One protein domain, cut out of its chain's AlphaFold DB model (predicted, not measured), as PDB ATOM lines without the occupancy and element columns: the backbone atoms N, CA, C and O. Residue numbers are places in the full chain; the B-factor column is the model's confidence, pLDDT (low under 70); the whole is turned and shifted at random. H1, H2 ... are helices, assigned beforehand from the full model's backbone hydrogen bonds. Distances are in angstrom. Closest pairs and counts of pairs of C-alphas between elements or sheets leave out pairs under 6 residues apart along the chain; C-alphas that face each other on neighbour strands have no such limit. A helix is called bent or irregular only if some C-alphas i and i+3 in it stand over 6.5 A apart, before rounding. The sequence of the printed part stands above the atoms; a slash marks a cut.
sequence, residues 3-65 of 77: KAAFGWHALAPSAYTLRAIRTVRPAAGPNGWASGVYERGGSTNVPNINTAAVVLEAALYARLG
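This is residues 3 to 65 of the 77 residues of the protein "DUF3131 domain-containing protein" of Acidobacteria bacterium (UniProt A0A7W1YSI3). Three helices stand roughly lengthwise together, with H1 in the middle, H2 on one side of it and H3 on the other, so that H2 and H3 each meet H1 but not each other. A long looping link, residues 28 to 48, covers the end of this group where H2 ends and H3 begins: from H2 it runs to the H3 side near residue 32, crosses to the H2 side near residue 39, and comes back to H3. The printed part has 63 residues with three named helices, H1, H2 and H3 in that order along the chain, and no named strand; the class is all helix, with 38 of the 63 printed residues in the helices. The whole is compact, with a radius of gyration of the C-alphas of 11.3 A, and its C-alphas span 31 by 23 by 15 A along their three main axes.

Begin with H1, residues 3 to 11, the first element of the printed part. After it look at H2, residues 15 to 27, which touches H1, with 9 pairs of C-alphas within 8 A. Their closest C-alphas are those of His 9 and Thr 17, 5.0 A apart, and their centres are 9.5 A apart. The two run opposite ways at a shallow tilt of 33 degrees, only just short of steep, and they form a helical hairpin. Go on to H3, residues 49 to 64, which touches H1 too, with 17 pairs of C-alphas within 8 A. There the closest C-alphas are those of Lys 3 and Thr 51, 5.1 A apart, and the centres are 8.8 A apart. H1 and H3 run the same way at a shallow tilt of 12 degrees. H2 and H3 follow each other in the chain but are apart, with no C-alpha of the one within 8 A of the other. In the link that joins them, residues 28 to 29 pair with residues 32 to 33, antiparallel, in a stretch too short to be named as strands. In the backbones of H1 and H3, every O i to N i+4 pair is within hydrogen-bond range; in H2, 7 of 9 are.

Find C-alpha 3 of Lys 3 at (-44.446, 30.410, 32.953); from there H1 runs 12.3 A, first to last C-alpha, to Leu 11. Next find C-alpha 15 of Ala 15 at (-39.418, 44.438, 42.239), where H2 begins; it runs 19.9 A to Ala 27. H2 is irregular: its C-alphas 23 and 26 are 7.3 A apart, against about 5 A in a regular helix. H3 is the longest helix by residues, with 16, and runs 21.9 A from Ile 49 to Leu 64, whose C-alpha is at (-59.878, 39.295, 38.711). No helix is bent.

The two C-alphas farthest apart are those of Arg 40, in the link between H2 and H3, and Leu 64, the last residue of H3, at 35.3 A. The first and last printed C-alphas, those of Lys 3 and Gly 65, are 18.3 A apart. The link from H1 to H2 is tight, with 3 residues between them, and the link from H2 to H3 is long, with 21. Along that long link, residues 28 to 48, the C-alphas lie 8 to 17 A from the mean of all C-alphas. The printed part has no cut, and in the full chain of 77 residues it begins at residue 3 and ends at residue 65. The mean pLDDT of the printed part of this predicted model is 96.4, and no printed residue is under 70.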
ATOM      1  N   LYS A   3     -43.334  30.822  32.084       98.06
ATOM      2  CA  LYS A   3     -44.446  30.410  32.953       98.06
ATOM      3  C   LYS A   3     -44.219  30.814  34.409       98.06
ATOM      4  O   LYS A   3     -45.087  31.417  35.029       98.06
ATOM      5  N   ALA A   4     -43.037  30.488  34.930       98.00
ATOM      6  CA  ALA A   4     -42.681  30.763  36.315       98.00
ATOM      7  C   ALA A   4     -42.625  32.269  36.598       98.00
ATOM      8  O   ALA A   4     -43.144  32.710  37.614       98.00
ATOM      9  N   ALA A   5     -42.052  33.065  35.688       98.31
ATOM     10  CA  ALA A   5     -41.978  34.513  35.863       98.31
ATOM     11  C   ALA A   5     -43.376  35.158  35.924       98.31
ATOM     12  O   ALA A   5     -43.649  35.922  36.848       98.31
ATOM     13  N   PHE A   6     -44.266  34.812  34.985       98.50
ATOM     14  CA  PHE A   6     -45.639  35.333  34.938       98.50
ATOM     15  C   PHE A   6     -46.489  34.878  36.120       98.50
ATOM     16  O   PHE A   6     -47.059  35.721  36.811       98.50
ATOM     17  N   GLY A   7     -46.520  33.574  36.405       98.00
ATOM     18  CA  GLY A   7     -47.281  33.047  37.537       98.00
ATOM     19  C   GLY A   7     -46.804  33.614  38.875       98.00
ATOM     20  O   GLY A   7     -47.615  34.020  39.702       98.00
ATOM     21  N   TRP A   8     -45.488  33.719  39.075       98.31
ATOM     22  CA  TRP A   8     -44.942  34.240  40.326       98.31
ATOM     23  C   TRP A   8     -45.236  35.728  40.513       98.31
ATOM     24  O   TRP A   8     -45.622  36.134  41.606       98.31
ATOM     25  N   HIS A   9     -45.109  36.543  39.462       98.50
ATOM     26  CA  HIS A   9     -45.436  37.964  39.564       98.50
ATOM     27  C   HIS A   9     -46.922  38.205  39.860       98.50
ATOM     28  O   HIS A   9     -47.232  39.100  40.639       98.50
ATOM     29  N   ALA A  10     -47.822  37.394  39.293       97.88
ATOM     30  CA  ALA A  10     -49.254  37.496  39.567       97.88
ATOM     31  C   ALA A  10     -49.615  37.130  41.019       97.88
ATOM     32  O   ALA A  10     -50.463  37.788  41.614       97.88
ATOM     33  N   LEU A  11     -48.968  36.110  41.594       97.12
ATOM     34  CA  LEU A  11     -49.246  35.648  42.961       97.12
ATOM     35  C   LEU A  11     -48.541  36.480  44.044       97.12
ATOM     36  O   LEU A  11     -49.081  36.665  45.129       97.12
ATOM     37  N   ALA A  12     -47.323  36.951  43.771       97.31
ATOM     38  CA  ALA A  12     -46.476  37.668  44.724       97.31
ATOM     39  C   ALA A  12     -45.702  38.800  44.012       97.31
ATOM     40  O   ALA A  12     -44.505  38.668  43.700       97.31
ATOM     41  N   PRO A  13     -46.370  39.926  43.709       97.75
ATOM     42  CA  PRO A  13     -45.742  41.031  43.002       97.75
ATOM     43  C   PRO A  13     -44.646  41.681  43.858       97.75
ATOM     44  O   PRO A  13     -44.850  42.046  45.011       97.75
ATOM     45  N   SER A  14     -43.456  41.842  43.279       98.38
ATOM     46  CA  SER A  14     -42.319  42.547  43.873       98.38
ATOM     47  C   SER A  14     -41.408  43.109  42.780       98.38
ATOM     48  O   SER A  14     -41.518  42.747  41.603       98.38
ATOM     49  N   ALA A  15     -40.448  43.957  43.162       98.62
ATOM     50  CA  ALA A  15     -39.418  44.438  42.239       98.62
ATOM     51  C   ALA A  15     -38.614  43.283  41.606       98.62
ATOM     52  O   ALA A  15     -38.211  43.365  40.443       98.62
ATOM     53  N   TYR A  16     -38.414  42.189  42.348       98.19
ATOM     54  CA  TYR A  16     -37.709  41.012  41.853       98.19
ATOM     55  C   TYR A  16     -38.542  40.224  40.838       98.19
ATOM     56  O   TYR A  16     -38.050  39.902  39.757       98.19
ATOM     57  N   THR A  17     -39.823  39.968  41.121       98.44
ATOM     58  CA  THR A  17     -40.682  39.241  40.172       98.44
ATOM     59  C   THR A  17     -40.943  40.064  38.911       98.44
ATOM     60  O   THR A  17     -40.932  39.514  37.811       98.44
ATOM     61  N   LEU A  18     -41.011  41.395  39.019       98.50
ATOM     62  CA  LEU A  18     -41.038  42.283  37.854       98.50
ATOM     63  C   LEU A  18     -39.745  42.202  37.024       98.50
ATOM     64  O   LEU A  18     -39.793  42.211  35.791       98.50
ATOM     65  N   ARG A  19     -38.576  42.102  37.672       98.19
ATOM     66  CA  ARG A  19     -37.308  41.852  36.969       98.19
ATOM     67  C   ARG A  19     -37.358  40.519  36.224       98.19
ATOM     68  O   ARG A  19     -36.972  40.488  35.061       98.19
ATOM     69  N   ALA A  20     -37.892  39.462  36.836       97.88
ATOM     70  CA  ALA A  20     -38.046  38.164  36.181       97.88
ATOM     71  C   ALA A  20     -38.922  38.245  34.915       97.88
ATOM     72  O   ALA A  20     -38.531  37.700  33.882       97.88
ATOM     73  N   ILE A  21     -40.042  38.985  34.950       98.06
ATOM     74  CA  ILE A  21     -40.877  39.263  33.762       98.06
ATOM     75  C   ILE A  21     -40.057  39.928  32.657       98.06
ATOM     76  O   ILE A  21     -40.098  39.511  31.500       98.06
ATOM     77  N   ARG A  22     -39.286  40.964  33.007       97.38
ATOM     78  CA  ARG A  22     -38.447  41.691  32.042       97.38
ATOM     79  C   ARG A  22     -37.389  40.780  31.421       97.38
ATOM     80  O   ARG A  22     -37.171  40.874  30.217       97.38
ATOM     81  N   THR A  23     -36.792  39.885  32.207       97.06
ATOM     82  CA  THR A  23     -35.800  38.911  31.730       97.06
ATOM     83  C   THR A  23     -36.389  37.925  30.724       97.06
ATOM     84  O   THR A  23     -35.724  37.597  29.747       97.06
ATOM     85  N   VAL A  24     -37.633  37.466  30.916       97.31
ATOM     86  CA  VAL A  24     -38.276  36.516  29.987       97.31
ATOM     87  C   VAL A  24     -38.991  37.184  28.814       97.31
ATOM     88  O   VAL A  24     -39.496  36.485  27.944       97.31
ATOM     89  N   ARG A  25     -39.029  38.521  28.746       96.00
ATOM     90  CA  ARG A  25     -39.699  39.258  27.661       96.00
ATOM     91  C   ARG A  25     -39.252  38.848  26.247       96.00
ATOM     92  O   ARG A  25     -40.124  38.773  25.389       96.00
ATOM     93  N   PRO A  26     -37.970  38.522  25.984       96.12
ATOM     94  CA  PRO A  26     -37.552  38.000  24.681       96.12
ATOM     95  C   PRO A  26     -38.225  36.684  24.262       96.12
ATOM     96  O   PRO A  26     -38.167  36.335  23.091       96.12
ATOM     97  N   ALA A  27     -38.863  35.949  25.179       97.19
ATOM     98  CA  ALA A  27     -39.631  34.752  24.841       97.19
ATOM     99  C   ALA A  27     -40.972  35.060  24.149       97.19
ATOM    100  O   ALA A  27     -41.619  34.132  23.662       97.19
ATOM    101  N   ALA A  28     -41.413  36.323  24.114       96.44
ATOM    102  CA  ALA A  28     -42.586  36.731  23.352       96.44
ATOM    103  C   ALA A  28     -42.271  36.752  21.850       96.44
ATOM    104  O   ALA A  28     -41.286  37.349  21.419       96.44
ATOM    105  N   GLY A  29     -43.136  36.130  21.058       94.50
ATOM    106  CA  GLY A  29     -43.082  36.130  19.602       94.50
ATOM    107  C   GLY A  29     -44.460  36.389  18.984       94.50
ATOM    108  O   GLY A  29     -45.455  36.494  19.704       94.50
ATOM    109  N   PRO A  30     -44.547  36.460  17.645       93.62
ATOM    110  CA  PRO A  30     -45.800  36.760  16.942       93.62
ATOM    111  C   PRO A  30     -46.901  35.721  17.202       93.62
ATOM    112  O   PRO A  30     -48.080  36.058  17.204       93.62
ATOM    113  N   ASN A  31     -46.515  34.474  17.486       91.62
ATOM    114  CA  ASN A  31     -47.429  33.346  17.683       91.62
ATOM    115  C   ASN A  31     -47.600  32.963  19.166       91.62
ATOM    116  O   ASN A  31     -47.968  31.832  19.480       91.62
ATOM    117  N   GLY A  32     -47.286  33.874  20.092       93.62
ATOM    118  CA  GLY A  32     -47.411  33.656  21.534       93.62
ATOM    119  C   GLY A  32     -46.066  33.593  22.254       93.62
ATOM    120  O   GLY A  32     -45.142  34.334  21.932       93.62
ATOM    121  N   TRP A  33     -45.963  32.734  23.269       97.31
ATOM    122  CA  TRP A  33     -44.810  32.698  24.173       97.31
ATOM    123  C   TRP A  33     -44.031  31.390  24.073       97.31
ATOM    124  O   TRP A  33     -44.597  30.300  24.212       97.31
ATOM    125  N   ALA A  34     -42.715  31.510  23.913       97.50
ATOM    126  CA  ALA A  34     -41.784  30.413  24.114       97.50
ATOM    127  C   ALA A  34     -41.613  30.096  25.610       97.50
ATOM    128  O   ALA A  34     -41.910  30.912  26.490       97.50
ATOM    129  N   SER A  35     -41.114  28.896  25.914       97.44
ATOM    130  CA  SER A  35     -40.999  28.377  27.288       97.44
ATOM    131  C   SER A  35     -40.075  29.192  28.205       97.44
ATOM    132  O   SER A  35     -40.201  29.122  29.438       97.44
ATOM    133  N   GLY A  36     -39.153  29.971  27.640       97.12
ATOM    134  CA  GLY A  36     -38.217  30.789  28.394       97.12
ATOM    135  C   GLY A  36     -37.164  31.472  27.536       97.12
ATOM    136  O   GLY A  36     -37.272  31.564  26.315       97.12
ATOM    137  N   VAL A  37     -36.136  31.938  28.236       97.12
ATOM    138  CA  VAL A  37     -34.922  32.545  27.698       97.12
ATOM    139  C   VAL A  37     -33.748  31.778  28.305       97.12
ATOM    140  O   VAL A  37     -33.825  31.419  29.484       97.12
ATOM    141  N   TYR A  38     -32.710  31.499  27.516       94.62
ATOM    142  CA  TYR A  38     -31.489  30.858  28.012       94.62
ATOM    143  C   TYR A  38     -30.716  31.786  28.956       94.62
ATOM    144  O   TYR A  38     -30.841  33.008  28.899       94.62
ATOM    145  N   GLU A  39     -29.856  31.220  29.797       90.50
ATOM    146  CA  GLU A  39     -29.040  31.958  30.769       90.50
ATOM    147  C   GLU A  39     -28.104  32.963  30.090       90.50
ATOM    148  O   GLU A  39     -27.868  34.050  30.610       90.50
ATOM    149  N   ARG A  40     -27.607  32.618  28.897       90.44
ATOM    150  CA  ARG A  40     -26.771  33.498  28.063       90.44
ATOM    151  C   ARG A  40     -27.587  34.481  27.210       90.44
ATOM    152  O   ARG A  40     -27.010  35.218  26.416       90.44
ATOM    153  N   GLY A  41     -28.910  34.503  27.373       84.31
ATOM    154  CA  GLY A  41     -29.846  35.280  26.564       84.31
ATOM    155  C   GLY A  41     -30.413  34.507  25.368       84.31
ATOM    156  O   GLY A  41     -29.942  33.429  25.014       84.31
ATOM    157  N   GLY A  42     -31.447  35.077  24.742       91.12
ATOM    158  CA  GLY A  42     -32.140  34.488  23.589       91.12
ATOM    159  C   GLY A  42     -33.332  33.600  23.960       91.12
ATOM    160  O   GLY A  42     -33.320  32.897  24.970       91.12
ATOM    161  N   SER A  43     -34.385  33.664  23.145       94.75
ATOM    162  CA  SER A  43     -35.605  32.865  23.304       94.75
ATOM    163  C   SER A  43     -35.349  31.382  23.039       94.75
ATOM    164  O   SER A  43     -34.521  31.028  22.202       94.75
ATOM    165  N   THR A  44     -36.126  30.504  23.678       95.06
ATOM    166  CA  THR A  44     -36.210  29.086  23.279       95.06
ATOM    167  C   THR A  44     -36.973  28.879  21.957       95.06
ATOM    168  O   THR A  44     -37.079  27.750  21.483       95.06
ATOM    169  N   ASN A  45     -37.468  29.963  21.343       91.56
ATOM    170  CA  ASN A  45     -38.039  30.110  19.994       91.56
ATOM    171  C   ASN A  45     -39.346  29.365  19.696       91.56
ATOM    172  O   ASN A  45     -40.139  29.853  18.896       91.56
ATOM    173  N   VAL A  46     -39.606  28.224  20.330       95.50
ATOM    174  CA  VAL A  46     -40.794  27.405  20.063       95.50
ATOM    175  C   VAL A  46     -41.950  27.842  20.969       95.50
ATOM    176  O   VAL A  46     -41.836  27.696  22.193       95.50
ATOM    177  N   PRO A  47     -43.073  28.346  20.414       95.94
ATOM    178  CA  PRO A  47     -44.271  28.630  21.195       95.94
ATOM    179  C   PRO A  47     -44.755  27.387  21.939       95.94
ATOM    180  O   PRO A  47     -44.749  26.278  21.406       95.94
ATOM    181  N   ASN A  48     -45.192  27.563  23.183       97.00
ATOM    182  CA  ASN A  48     -45.595  26.448  24.029       97.00
ATOM    183  C   ASN A  48     -46.966  26.704  24.660       97.00
ATOM    184  O   ASN A  48     -47.131  27.649  25.434       97.00
ATOM    185  N   ILE A  49     -47.929  25.821  24.386       96.81
ATOM    186  CA  ILE A  49     -49.321  25.990  24.828       96.81
ATOM    187  C   ILE A  49     -49.452  26.104  26.352       96.81
ATOM    188  O   ILE A  49     -50.145  26.985  26.849       96.81
ATOM    189  N   ASN A  50     -48.699  25.302  27.110       96.94
ATOM    190  CA  ASN A  50     -48.722  25.359  28.572       96.94
ATOM    191  C   ASN A  50     -48.134  26.670  29.108       96.94
ATOM    192  O   ASN A  50     -48.466  27.093  30.212       96.94
ATOM    193  N   THR A  51     -47.221  27.296  28.367       97.75
ATOM    194  CA  THR A  51     -46.680  28.611  28.718       97.75
ATOM    195  C   THR A  51     -47.702  29.698  28.424       97.75
ATOM    196  O   THR A  51     -47.979  30.502  29.308       97.75
ATOM    197  N   ALA A  52     -48.309  29.678  27.236       96.56
ATOM    198  CA  ALA A  52     -49.365  30.615  26.868       96.56
ATOM    199  C   ALA A  52     -50.544  30.563  27.854       96.56
ATOM    200  O   ALA A  52     -50.972  31.609  28.336       96.56
ATOM    201  N   ALA A  53     -50.997  29.363  28.232       96.81
ATOM    202  CA  ALA A  53     -52.080  29.176  29.194       96.81
ATOM    203  C   ALA A  53     -51.793  29.858  30.542       96.81
ATOM    204  O   ALA A  53     -52.641  30.578  31.056       96.81
ATOM    205  N   VAL A  54     -50.582  29.704  31.091       97.69
ATOM    206  CA  VAL A  54     -50.233  30.340  32.373       97.69
ATOM    207  C   VAL A  54     -50.005  31.842  32.238       97.69
ATOM    208  O   VAL A  54     -50.313  32.575  33.169       97.69
ATOM    209  N   VAL A  55     -49.495  32.333  31.104       97.62
ATOM    210  CA  VAL A  55     -49.391  33.785  30.873       97.62
ATOM    211  C   VAL A  55     -50.783  34.425  30.843       97.62
ATOM    212  O   VAL A  55     -50.991  35.455  31.483       97.62
ATOM    213  N   LEU A  56     -51.740  33.803  30.147       97.06
ATOM    214  CA  LEU A  56     -53.129  34.263  30.110       97.06
ATOM    215  C   LEU A  56     -53.788  34.172  31.490       97.06
ATOM    216  O   LEU A  56     -54.402  35.140  31.930       97.06
ATOM    217  N   GLU A  57     -53.603  33.059  32.202       97.62
ATOM    218  CA  GLU A  57     -54.122  32.891  33.562       97.62
ATOM    219  C   GLU A  57     -53.532  33.920  34.531       97.62
ATOM    220  O   GLU A  57     -54.262  34.508  35.317       97.62
ATOM    221  N   ALA A  58     -52.231  34.208  34.454       97.94
ATOM    222  CA  ALA A  58     -51.591  35.229  35.279       97.94
ATOM    223  C   ALA A  58     -52.182  36.626  35.018       97.94
ATOM    224  O   ALA A  58     -52.419  37.383  35.960       97.94
ATOM    225  N   ALA A  59     -52.459  36.961  33.752       96.88
ATOM    226  CA  ALA A  59     -53.107  38.218  33.388       96.88
ATOM    227  C   ALA A  59     -54.557  38.287  33.898       96.88
ATOM    228  O   ALA A  59     -54.974  39.311  34.443       96.88
ATOM    229  N   LEU A  60     -55.314  37.193  33.772       97.75
ATOM    230  CA  LEU A  60     -56.674  37.090  34.304       97.75
ATOM    231  C   LEU A  60     -56.686  37.180  35.830       97.75
ATOM    232  O   LEU A  60     -57.460  37.961  36.374       97.75
ATOM    233  N   TYR A  61     -55.798  36.468  36.521       97.50
ATOM    234  CA  TYR A  61     -55.665  36.523  37.975       97.50
ATOM    235  C   TYR A  61     -55.351  37.944  38.445       97.50
ATOM    236  O   TYR A  61     -56.016  38.449  39.344       97.50
ATOM    237  N   ALA A  62     -54.409  38.635  37.794       95.81
ATOM    238  CA  ALA A  62     -54.094  40.028  38.111       95.81
ATOM    239  C   ALA A  62     -55.304  40.963  37.929       95.81
ATOM    240  O   ALA A  62     -55.453  41.938  38.665       95.81
ATOM    241  N   ARG A  63     -56.191  40.666  36.970       96.25
ATOM    242  CA  ARG A  63     -57.402  41.453  36.703       96.25
ATOM    243  C   ARG A  63     -58.581  41.104  37.615       96.25
ATOM    244  O   ARG A  63     -59.403  41.981  37.889       96.25
ATOM    245  N   LEU A  64     -58.714  39.840  38.006       96.19
ATOM    246  CA  LEU A  64     -59.878  39.295  38.711       96.19
ATOM    247  C   LEU A  64     -59.636  39.091  40.213       96.19
ATOM    248  O   LEU A  64     -60.601  38.947  40.958       96.19
ATOM    249  N   GLY A  65     -58.377  39.035  40.653       95.50
ATOM    250  CA  GLY A  65     -57.978  38.722  42.029       95.50
ATOM    251  C   GLY A  65     -58.213  37.265  42.445       95.50
ATOM    252  O   GLY A  65     -58.130  36.943  43.626       95.50
TER     253      GLY A  65